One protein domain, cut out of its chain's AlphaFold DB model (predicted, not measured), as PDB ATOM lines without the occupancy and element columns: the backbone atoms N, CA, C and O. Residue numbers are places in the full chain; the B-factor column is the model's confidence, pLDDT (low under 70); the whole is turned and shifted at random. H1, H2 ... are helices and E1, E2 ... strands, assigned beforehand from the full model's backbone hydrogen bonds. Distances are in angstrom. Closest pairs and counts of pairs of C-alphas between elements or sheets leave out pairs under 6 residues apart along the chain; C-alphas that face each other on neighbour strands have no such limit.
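What this domain is: This is residues 3 to 75 of the 86 residues of an uncharacterized protein of Bacteroides cellulosilyticus CL02T12C19 (UniProt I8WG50). A narrow antiparallel sheet, order E2 E1 E3, has the long helix H2 over one face, two layers; short H1 sits at one end, the E1 to E2 loop at the other. The 73 printed residues include, in order, E1, E2, H1, H2, E3: class mixed, compact, radius of gyration of the C-alphas 12.6 A, spans 40 by 21 by 18 A.

Where its parts are: E1, residues 6 to 13, begins at C-alpha 6 (20.554, -1.541, -2.463) and measures 23.2 A. E2 is residues 23 to 26, H1 39 to 44, H2 47 to 64, 25.6 A. E3, residues 68 to 70, ends at C-alpha 70 (31.730, 0.021, -5.384).

How they stand to each other: E1 and E2 form a hairpin; N 7 and O 25 are 2.8 A apart. Between E1 and E3, N 69 and O 10 are 3.2 A apart. H2 is on the sheet, height 7.3 A; the closest C-alphas of H2 and E3, Glu 62 and Val 68, are 5.4 A apart. E2, H1 H2, E3 form a split strand-helix-strand unit, E1 between the strands, with a right-handed crossover. H1 is close to but not clearly touching H2: C-alphas of Leu 42 and Tyr 50, the closest, are 7.1 A apart. In H1 and H2 every O i to N i+4 pair is within hydrogen-bond range.

The domain as a whole: The farthest C-alphas, Gly 14 and Lys 44, are 40.3 A apart. The printed part has no cut; the E2 to H1 link is long. Residues 3 to 4, 66 to 67 and 69 to 75 have pLDDT under 70.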
ATOM      1  N   ARG A   3      18.414 -11.196  -2.847       67.94
ATOM      2  CA  ARG A   3      19.047 -10.260  -3.782       67.94
ATOM      3  C   ARG A   3      19.036  -8.882  -3.156       67.94
ATOM      4  O   ARG A   3      17.975  -8.424  -2.737       67.94
ATOM      5  N   GLY A   4      20.201  -8.250  -3.083       68.75
ATOM      6  CA  GLY A   4      20.317  -6.873  -2.636       68.75
ATOM      7  C   GLY A   4      19.589  -5.944  -3.601       68.75
ATOM      8  O   GLY A   4      19.856  -5.922  -4.799       68.75
ATOM      9  N   THR A   5      18.650  -5.163  -3.082       74.50
ATOM     10  CA  THR A   5      18.020  -4.068  -3.833       74.50
ATOM     11  C   THR A   5      18.833  -2.782  -3.743       74.50
ATOM     12  O   THR A   5      18.601  -1.851  -4.513       74.50
ATOM     13  N   GLU A   6      19.784  -2.726  -2.811       77.94
ATOM     14  CA  GLU A   6      20.554  -1.541  -2.463       77.94
ATOM     15  C   GLU A   6      22.047  -1.865  -2.396       77.94
ATOM     16  O   GLU A   6      22.454  -2.950  -1.978       77.94
ATOM     17  N   LEU A   7      22.859  -0.903  -2.819       74.50
ATOM     18  CA  LEU A   7      24.310  -0.942  -2.793       74.50
ATOM     19  C   LEU A   7      24.848   0.252  -2.019       74.50
ATOM     20  O   LEU A   7      24.523   1.401  -2.322       74.50
ATOM     21  N   THR A   8      25.728  -0.020  -1.059       77.81
ATOM     22  CA  THR A   8      26.467   1.029  -0.359       77.81
ATOM     23  C   THR A   8      27.764   1.319  -1.102       77.81
ATOM     24  O   THR A   8      28.663   0.486  -1.196       77.81
ATOM     25  N   VAL A   9      27.876   2.534  -1.624       78.56
ATOM     26  CA  VAL A   9      29.022   3.009  -2.394       78.56
ATOM     27  C   VAL A   9      29.877   3.916  -1.524       78.56
ATOM     28  O   VAL A   9      29.386   4.864  -0.905       78.56
ATOM     29  N   THR A  10      31.181   3.652  -1.497       77.88
ATOM     30  CA  THR A  10      32.163   4.468  -0.776       77.88
ATOM     31  C   THR A  10      33.091   5.177  -1.749       77.88
ATOM     32  O   THR A  10      33.529   4.591  -2.737       77.88
ATOM     33  N   LYS A  11      33.448   6.423  -1.438       76.88
ATOM     34  CA  LYS A  11      34.387   7.216  -2.232       76.88
ATOM     35  C   LYS A  11      35.521   7.725  -1.365       76.88
ATOM     36  O   LYS A  11      35.269   8.376  -0.348       76.88
ATOM     37  N   LYS A  12      36.759   7.470  -1.792       77.56
ATOM     38  CA  LYS A  12      37.963   7.982  -1.134       77.56
ATOM     39  C   LYS A  12      38.873   8.656  -2.152       77.56
ATOM     40  O   LYS A  12      39.219   8.055  -3.160       77.56
ATOM     41  N   ILE A  13      39.310   9.878  -1.860       76.31
ATOM     42  CA  ILE A  13      40.315  10.601  -2.651       76.31
ATOM     43  C   ILE A  13      41.505  10.862  -1.731       76.31
ATOM     44  O   ILE A  13      41.340  11.415  -0.647       76.31
ATOM     45  N   GLY A  14      42.698  10.399  -2.118       79.56
ATOM     46  CA  GLY A  14      43.893  10.507  -1.269       79.56
ATOM     47  C   GLY A  14      43.753   9.800   0.090       79.56
ATOM     48  O   GLY A  14      44.311  10.256   1.079       79.56
ATOM     49  N   GLY A  15      42.954   8.728   0.166       78.19
ATOM     50  CA  GLY A  15      42.680   7.990   1.408       78.19
ATOM     51  C   GLY A  15      41.612   8.610   2.321       78.19
ATOM     52  O   GLY A  15      41.157   7.941   3.250       78.19
ATOM     53  N   VAL A  16      41.150   9.830   2.031       78.25
ATOM     54  CA  VAL A  16      40.116  10.538   2.803       78.25
ATOM     55  C   VAL A  16      38.735  10.276   2.200       78.25
ATOM     56  O   VAL A  16      38.569  10.332   0.981       78.25
ATOM     57  N   MET A  17      37.739   9.992   3.044       78.62
ATOM     58  CA  MET A  17      36.345   9.855   2.606       78.62
ATOM     59  C   MET A  17      35.830  11.185   2.055       78.62
ATOM     60  O   MET A  17      35.964  12.228   2.694       78.62
ATOM     61  N   VAL A  18      35.224  11.143   0.872       81.38
ATOM     62  CA  VAL A  18      34.618  12.333   0.270       81.38
ATOM     63  C   VAL A  18      33.313  12.660   0.991       81.38
ATOM     64  O   VAL A  18      32.526  11.766   1.301       81.38
ATOM     65  N   ASN A  19      33.075  13.947   1.250       80.56
ATOM     66  CA  ASN A  19      31.844  14.398   1.891       80.56
ATOM     67  C   ASN A  19      30.612  13.963   1.076       80.56
ATOM     68  O   ASN A  19      30.603  14.039  -0.155       80.56
ATOM     69  N   GLY A  20      29.580  13.489   1.771       77.94
ATOM     70  CA  GLY A  20      28.389  12.912   1.161       77.94
ATOM     71  C   GLY A  20      28.517  11.439   0.771       77.94
ATOM     72  O   GLY A  20      27.624  10.973   0.074       77.94
ATOM     73  N   TYR A  21      29.574  10.730   1.199       79.00
ATOM     74  CA  TYR A  21      29.700   9.265   1.152       79.00
ATOM     75  C   TYR A  21      29.873   8.685   2.572       79.00
ATOM     76  O   TYR A  21      30.447   9.361   3.427       79.00
ATOM     77  N   PRO A  22      29.456   7.429   2.840       82.00
ATOM     78  CA  PRO A  22      28.877   6.471   1.896       82.00
ATOM     79  C   PRO A  22      27.508   6.904   1.361       82.00
ATOM     80  O   PRO A  22      26.753   7.588   2.046       82.00
ATOM     81  N   ARG A  23      27.209   6.511   0.122       81.44
ATOM     82  CA  ARG A  23      25.897   6.704  -0.506       81.44
ATOM     83  C   ARG A  23      25.236   5.368  -0.732       81.44
ATOM     84  O   ARG A  23      25.898   4.414  -1.125       81.44
ATOM     85  N   MET A  24      23.934   5.330  -0.518       80.81
ATOM     86  CA  MET A  24      23.122   4.177  -0.856       80.81
ATOM     87  C   MET A  24      22.509   4.398  -2.233       80.81
ATOM     88  O   MET A  24      21.899   5.435  -2.488       80.81
ATOM     89  N   TYR A  25      22.686   3.422  -3.108       81.88
ATOM     90  CA  TYR A  25      22.100   3.406  -4.435       81.88
ATOM     91  C   TYR A  25      21.152   2.228  -4.568       81.88
ATOM     92  O   TYR A  25      21.441   1.143  -4.068       81.88
ATOM     93  N   LYS A  26      20.046   2.416  -5.281       84.81
ATOM     94  CA  LYS A  26      19.095   1.342  -5.552       84.81
ATOM     95  C   LYS A  26      19.414   0.684  -6.887       84.81
ATOM     96  O   LYS A  26      19.402   1.340  -7.923       84.81
ATOM     97  N   VAL A  27      19.634  -0.628  -6.883       82.00
ATOM     98  CA  VAL A  27      19.882  -1.432  -8.102       82.00
ATOM     99  C   VAL A  27      18.617  -1.535  -8.974       82.00
ATOM    100  O   VAL A  27      18.671  -1.845 -10.171       82.00
ATOM    101  N   THR A  28      17.462  -1.256  -8.364       86.94
ATOM    102  CA  THR A  28      16.154  -1.145  -9.012       86.94
ATOM    103  C   THR A  28      15.999   0.120  -9.843       86.94
ATOM    104  O   THR A  28      15.185   0.123 -10.760       86.94
ATOM    105  N   ASP A  29      16.748   1.187  -9.559       88.56
ATOM    106  CA  ASP A  29      16.626   2.431 -10.317       88.56
ATOM    107  C   ASP A  29      17.197   2.264 -11.735       88.56
ATOM    108  O   ASP A  29      17.899   1.296 -12.046       88.56
ATOM    109  N   ALA A  30      16.855   3.194 -12.626       90.50
ATOM    110  CA  ALA A  30      17.430   3.226 -13.964       90.50
ATOM    111  C   ALA A  30      18.889   3.702 -13.906       90.50
ATOM    112  O   ALA A  30      19.212   4.651 -13.189       90.50
ATOM    113  N   PHE A  31      19.763   3.073 -14.687       90.06
ATOM    114  CA  PHE A  31      21.176   3.441 -14.790       90.06
ATOM    115  C   PHE A  31      21.735   3.034 -16.154       90.06
ATOM    116  O   PHE A  31      21.405   1.965 -16.665       90.06
ATOM    117  N   GLY A  32      22.598   3.857 -16.756       87.81
ATOM    118  CA  GLY A  32      23.135   3.588 -18.096       87.81
ATOM    119  C   GLY A  32      22.033   3.219 -19.102       87.81
ATOM    120  O   GLY A  32      21.128   4.013 -19.346       87.81
ATOM    121  N   ASN A  33      22.099   1.994 -19.639       89.06
ATOM    122  CA  ASN A  33      21.109   1.424 -20.568       89.06
ATOM    123  C   ASN A  33      20.091   0.478 -19.898       89.06
ATOM    124  O   ASN A  33      19.312  -0.182 -20.586       89.06
ATOM    125  N   TYR A  34      20.102   0.370 -18.571       90.38
ATOM    126  CA  TYR A  34      19.192  -0.476 -17.807       90.38
ATOM    127  C   TYR A  34      17.994   0.342 -17.333       90.38
ATOM    128  O   TYR A  34      18.139   1.339 -16.623       90.38
ATOM    129  N   ALA A  35      16.794  -0.112 -17.695       91.50
ATOM    130  CA  ALA A  35      15.556   0.464 -17.190       91.50
ATOM    131  C   ALA A  35      15.394   0.200 -15.686       91.50
ATOM    132  O   ALA A  35      15.937  -0.776 -15.146       91.50
ATOM    133  N   ALA A  36      14.621   1.067 -15.030       92.38
ATOM    134  CA  ALA A  36      14.181   0.829 -13.666       92.38
ATOM    135  C   ALA A  36      13.330  -0.449 -13.615       92.38
ATOM    136  O   ALA A  36      12.546  -0.716 -14.526       92.38
ATOM    137  N   VAL A  37      13.505  -1.230 -12.557       90.44
ATOM    138  CA  VAL A  37      12.774  -2.472 -12.293       90.44
ATOM    139  C   VAL A  37      12.221  -2.432 -10.880       90.44
ATOM    140  O   VAL A  37      12.797  -1.821  -9.987       90.44
ATOM    141  N   THR A  38      11.114  -3.108 -10.638       88.56
ATOM    142  CA  THR A  38      10.591  -3.332  -9.291       88.56
ATOM    143  C   THR A  38      11.443  -4.357  -8.537       88.56
ATOM    144  O   THR A  38      12.177  -5.153  -9.128       88.56
ATOM    145  N   ALA A  39      11.323  -4.384  -7.207       82.50
ATOM    146  CA  ALA A  39      11.980  -5.407  -6.388       82.50
ATOM    147  C   ALA A  39      11.531  -6.832  -6.767       82.50
ATOM    148  O   ALA A  39      12.338  -7.760  -6.738       82.50
ATOM    149  N   GLU A  40      10.269  -7.005  -7.173       82.88
ATOM    150  CA  GLU A  40       9.760  -8.287  -7.663       82.88
ATOM    151  C   GLU A  40      10.407  -8.712  -8.981       82.88
ATOM    152  O   GLU A  40      10.784  -9.871  -9.129       82.88
ATOM    153  N   GLU A  41      10.541  -7.801  -9.942       85.62
ATOM    154  CA  GLU A  41      11.202  -8.094 -11.217       85.62
ATOM    155  C   GLU A  41      12.677  -8.436 -10.997       85.62
ATOM    156  O   GLU A  41      13.163  -9.438 -11.520       85.62
ATOM    157  N   LEU A  42      13.366  -7.681 -10.133       83.06
ATOM    158  CA  LEU A  42      14.752  -7.959  -9.752       83.06
ATOM    159  C   LEU A  42      14.896  -9.335  -9.074       83.06
ATOM    160  O   LEU A  42      15.873 -10.049  -9.323       83.06
ATOM    161  N   ALA A  43      13.922  -9.731  -8.246       79.50
ATOM    162  CA  ALA A  43      13.871 -11.047  -7.608       79.50
ATOM    163  C   ALA A  43      13.626 -12.186  -8.612       79.50
ATOM    164  O   ALA A  43      14.152 -13.284  -8.420       79.50
ATOM    165  N   LYS A  44      12.867 -11.917  -9.682       84.25
ATOM    166  CA  LYS A  44      12.500 -12.879 -10.734       84.25
ATOM    167  C   LYS A  44      13.567 -13.061 -11.820       84.25
ATOM    168  O   LYS A  44      13.514 -14.076 -12.507       84.25
ATOM    169  N   LEU A  45      14.522 -12.132 -11.978       82.19
ATOM    170  CA  LEU A  45      15.629 -12.268 -12.947       82.19
ATOM    171  C   LEU A  45      16.357 -13.611 -12.772       82.19
ATOM    172  O   LEU A  45      16.445 -14.120 -11.654       82.19
ATOM    173  N   ALA A  46      16.975 -14.170 -13.808       85.88
ATOM    174  CA  ALA A  46      17.908 -15.275 -13.593       85.88
ATOM    175  C   ALA A  46      19.109 -14.801 -12.747       85.88
ATOM    176  O   ALA A  46      19.456 -13.620 -12.747       85.88
ATOM    177  N   VAL A  47      19.761 -15.702 -12.002       82.56
ATOM    178  CA  VAL A  47      20.939 -15.337 -11.181       82.56
ATOM    179  C   VAL A  47      22.035 -14.709 -12.045       82.56
ATOM    180  O   VAL A  47      22.576 -13.668 -11.683       82.56
ATOM    181  N   ALA A  48      22.294 -15.291 -13.218       84.12
ATOM    182  CA  ALA A  48      23.257 -14.761 -14.178       84.12
ATOM    183  C   ALA A  48      22.882 -13.344 -14.653       84.12
ATOM    184  O   ALA A  48      23.737 -12.467 -14.706       84.12
ATOM    185  N   GLU A  49      21.602 -13.083 -14.932       84.62
ATOM    186  CA  GLU A  49      21.130 -11.753 -15.346       84.62
ATOM    187  C   GLU A  49      21.255 -10.723 -14.221       84.62
ATOM    188  O   GLU A  49      21.640  -9.580 -14.463       84.62
ATOM    189  N   TYR A  50      20.970 -11.127 -12.981       84.44
ATOM    190  CA  TYR A  50      21.167 -10.278 -11.811       84.44
ATOM    191  C   TYR A  50      22.644  -9.925 -11.612       84.44
ATOM    192  O   TYR A  50      22.961  -8.759 -11.398       84.44
ATOM    193  N   GLN A  51      23.546 -10.901 -11.730       84.31
ATOM    194  CA  GLN A  51      24.990 -10.672 -11.630       84.31
ATOM    195  C   GLN A  51      25.495  -9.742 -12.739       84.31
ATOM    196  O   GLN A  51      26.235  -8.806 -12.449       84.31
ATOM    197  N   VAL A  52      25.036  -9.929 -13.981       88.56
ATOM    198  CA  VAL A  52      25.355  -9.030 -15.103       88.56
ATOM    199  C   VAL A  52      24.844  -7.614 -14.838       88.56
ATOM    200  O   VAL A  52      25.577  -6.647 -15.035       88.56
ATOM    201  N   ARG A  53      23.604  -7.466 -14.354       88.38
ATOM    202  CA  ARG A  53      23.047  -6.155 -13.983       88.38
ATOM    203  C   ARG A  53      23.860  -5.502 -12.861       88.38
ATOM    204  O   ARG A  53      24.099  -4.300 -12.918       88.38
ATOM    205  N   LEU A  54      24.284  -6.272 -11.862       85.06
ATOM    206  CA  LEU A  54      25.058  -5.793 -10.716       85.06
ATOM    207  C   LEU A  54      26.464  -5.322 -11.123       85.06
ATOM    208  O   LEU A  54      26.901  -4.257 -10.687       85.06
ATOM    209  N   ASP A  55      27.144  -6.070 -11.990       86.88
ATOM    210  CA  ASP A  55      28.460  -5.703 -12.524       86.88
ATOM    211  C   ASP A  55      28.385  -4.459 -13.427       86.88
ATOM    212  O   ASP A  55      29.190  -3.527 -13.310       86.88
ATOM    213  N   ALA A  56      27.338  -4.372 -14.254       88.31
ATOM    214  CA  ALA A  56      27.060  -3.178 -15.043       88.31
ATOM    215  C   ALA A  56      26.752  -1.957 -14.160       88.31
ATOM    216  O   ALA A  56      27.200  -0.851 -14.465       88.31
ATOM    217  N   PHE A  57      26.026  -2.144 -13.052       86.81
ATOM    218  CA  PHE A  57      25.742  -1.079 -12.089       86.81
ATOM    219  C   PHE A  57      27.023  -0.559 -11.433       86.81
ATOM    220  O   PHE A  57      27.245   0.652 -11.372       86.81
ATOM    221  N   LYS A  58      27.897  -1.468 -10.990       85.00
ATOM    222  CA  LYS A  58      29.221  -1.126 -10.458       85.00
ATOM    223  C   LYS A  58      30.027  -0.315 -11.468       85.00
ATOM    224  O   LYS A  58      30.468   0.785 -11.143       85.00
ATOM    225  N   THR A  59      30.151  -0.821 -12.693       86.25
ATOM    226  CA  THR A  59      30.895  -0.149 -13.765       86.25
ATOM    227  C   THR A  59      30.319   1.232 -14.075       86.25
ATOM    228  O   THR A  59      31.072   2.184 -14.266       86.25
ATOM    229  N   TYR A  60      28.991   1.377 -14.082       86.31
ATOM    230  CA  TYR A  60      28.332   2.665 -14.285       86.31
ATOM    231  C   TYR A  60      28.712   3.675 -13.196       86.31
ATOM    232  O   TYR A  60      29.144   4.779 -13.516       86.31
ATOM    233  N   VAL A  61      28.601   3.303 -11.919       82.88
ATOM    234  CA  VAL A  61      28.921   4.208 -10.806       82.88
ATOM    235  C   VAL A  61      30.410   4.569 -10.790       82.88
ATOM    236  O   VAL A  61      30.749   5.741 -10.633       82.88
ATOM    237  N   GLU A  62      31.301   3.599 -11.009       83.25
ATOM    238  CA  GLU A  62      32.750   3.844 -11.083       83.25
ATOM    239  C   GLU A  62      33.136   4.695 -12.308       83.25
ATOM    240  O   GLU A  62      34.067   5.496 -12.229       83.25
ATOM    241  N   GLY A  63      32.403   4.579 -13.420       81.12
ATOM    242  CA  GLY A  63      32.613   5.373 -14.634       81.12
ATOM    243  C   GLY A  63      32.044   6.794 -14.568       81.12
ATOM    244  O   GLY A  63      32.625   7.715 -15.140       81.12
ATOM    245  N   VAL A  64      30.928   7.001 -13.864       79.62
ATOM    246  CA  VAL A  64      30.349   8.337 -13.634       79.62
ATOM    247  C   VAL A  64      31.164   9.111 -12.595       79.62
ATOM    248  O   VAL A  64      31.301  10.332 -12.693       79.62
ATOM    249  N   GLU A  65      31.727   8.426 -11.599       72.44
ATOM    250  CA  GLU A  65      32.356   9.062 -10.448       72.44
ATOM    251  C   GLU A  65      33.835   8.663 -10.292       72.44
ATOM    252  O   GLU A  65      34.176   7.638  -9.709       72.44
ATOM    253  N   ASN A  66      34.749   9.548 -10.709       69.88
ATOM    254  CA  ASN A  66      36.189   9.344 -10.517       69.88
ATOM    255  C   ASN A  66      36.557   9.106  -9.039       69.88
ATOM    256  O   ASN A  66      36.189   9.903  -8.166       69.88
ATOM    257  N   GLY A  67      37.335   8.050  -8.776       64.31
ATOM    258  CA  GLY A  67      37.844   7.698  -7.442       64.31
ATOM    259  C   GLY A  67      36.834   6.987  -6.533       64.31
ATOM    260  O   GLY A  67      36.994   6.998  -5.309       64.31
ATOM    261  N   VAL A  68      35.770   6.417  -7.099       71.44
ATOM    262  CA  VAL A  68      34.798   5.594  -6.370       71.44
ATOM    263  C   VAL A  68      35.192   4.125  -6.419       71.44
ATOM    264  O   VAL A  68      35.718   3.642  -7.415       71.44
ATOM    265  N   THR A  69      34.932   3.413  -5.324       68.38
ATOM    266  CA  THR A  69      35.010   1.953  -5.285       68.38
ATOM    267  C   THR A  69      33.664   1.424  -4.829       68.38
ATOM    268  O   THR A  69      33.224   1.699  -3.704       68.38
ATOM    269  N   VAL A  70      33.008   0.660  -5.698       65.62
ATOM    270  CA  VAL A  70      31.730   0.021  -5.384       65.62
ATOM    271  C   VAL A  70      32.008  -1.380  -4.855       65.62
ATOM    272  O   VAL A  70      32.596  -2.219  -5.540       65.62
ATOM    273  N   LYS A  71      31.574  -1.639  -3.621       65.69
ATOM    274  CA  LYS A  71      31.613  -2.976  -3.027       65.69
ATOM    275  C   LYS A  71      30.279  -3.665  -3.271       65.69
ATOM    276  O   LYS A  71      29.251  -3.209  -2.785       65.69
ATOM    277  N   THR A  72      30.307  -4.756  -4.025       63.16
ATOM    278  CA  THR A  72      29.125  -5.572  -4.344       63.16
ATOM    279  C   THR A  72      29.041  -6.843  -3.497       63.16
ATOM    280  O   THR A  72      28.093  -7.607  -3.648       63.16
ATOM    281  N   ASP A  73      30.006  -7.059  -2.599       62.22
ATOM    282  CA  ASP A  73      30.178  -8.298  -1.827       62.22
ATOM    283  C   ASP A  73      28.981  -8.608  -0.906       62.22
ATOM    284  O   ASP A  73      28.675  -9.766  -0.650       62.22
ATOM    285  N   GLU A  74      28.260  -7.579  -0.453       54.91
ATOM    286  CA  GLU A  74      27.044  -7.717   0.369       54.91
ATOM    287  C   GLU A  74      25.751  -7.728  -0.468       54.91
ATOM    288  O   GLU A  74      24.669  -8.022   0.038       54.91
ATOM    289  N   ALA A  75      25.843  -7.417  -1.763       55.19
ATOM    290  CA  ALA A  75      24.691  -7.256  -2.653       55.19
ATOM    291  C   ALA A  75      24.184  -8.584  -3.214       55.19
ATOM    292  O   ALA A  75      23.031  -8.707  -3.634       55.19
TER     293      ALA A  75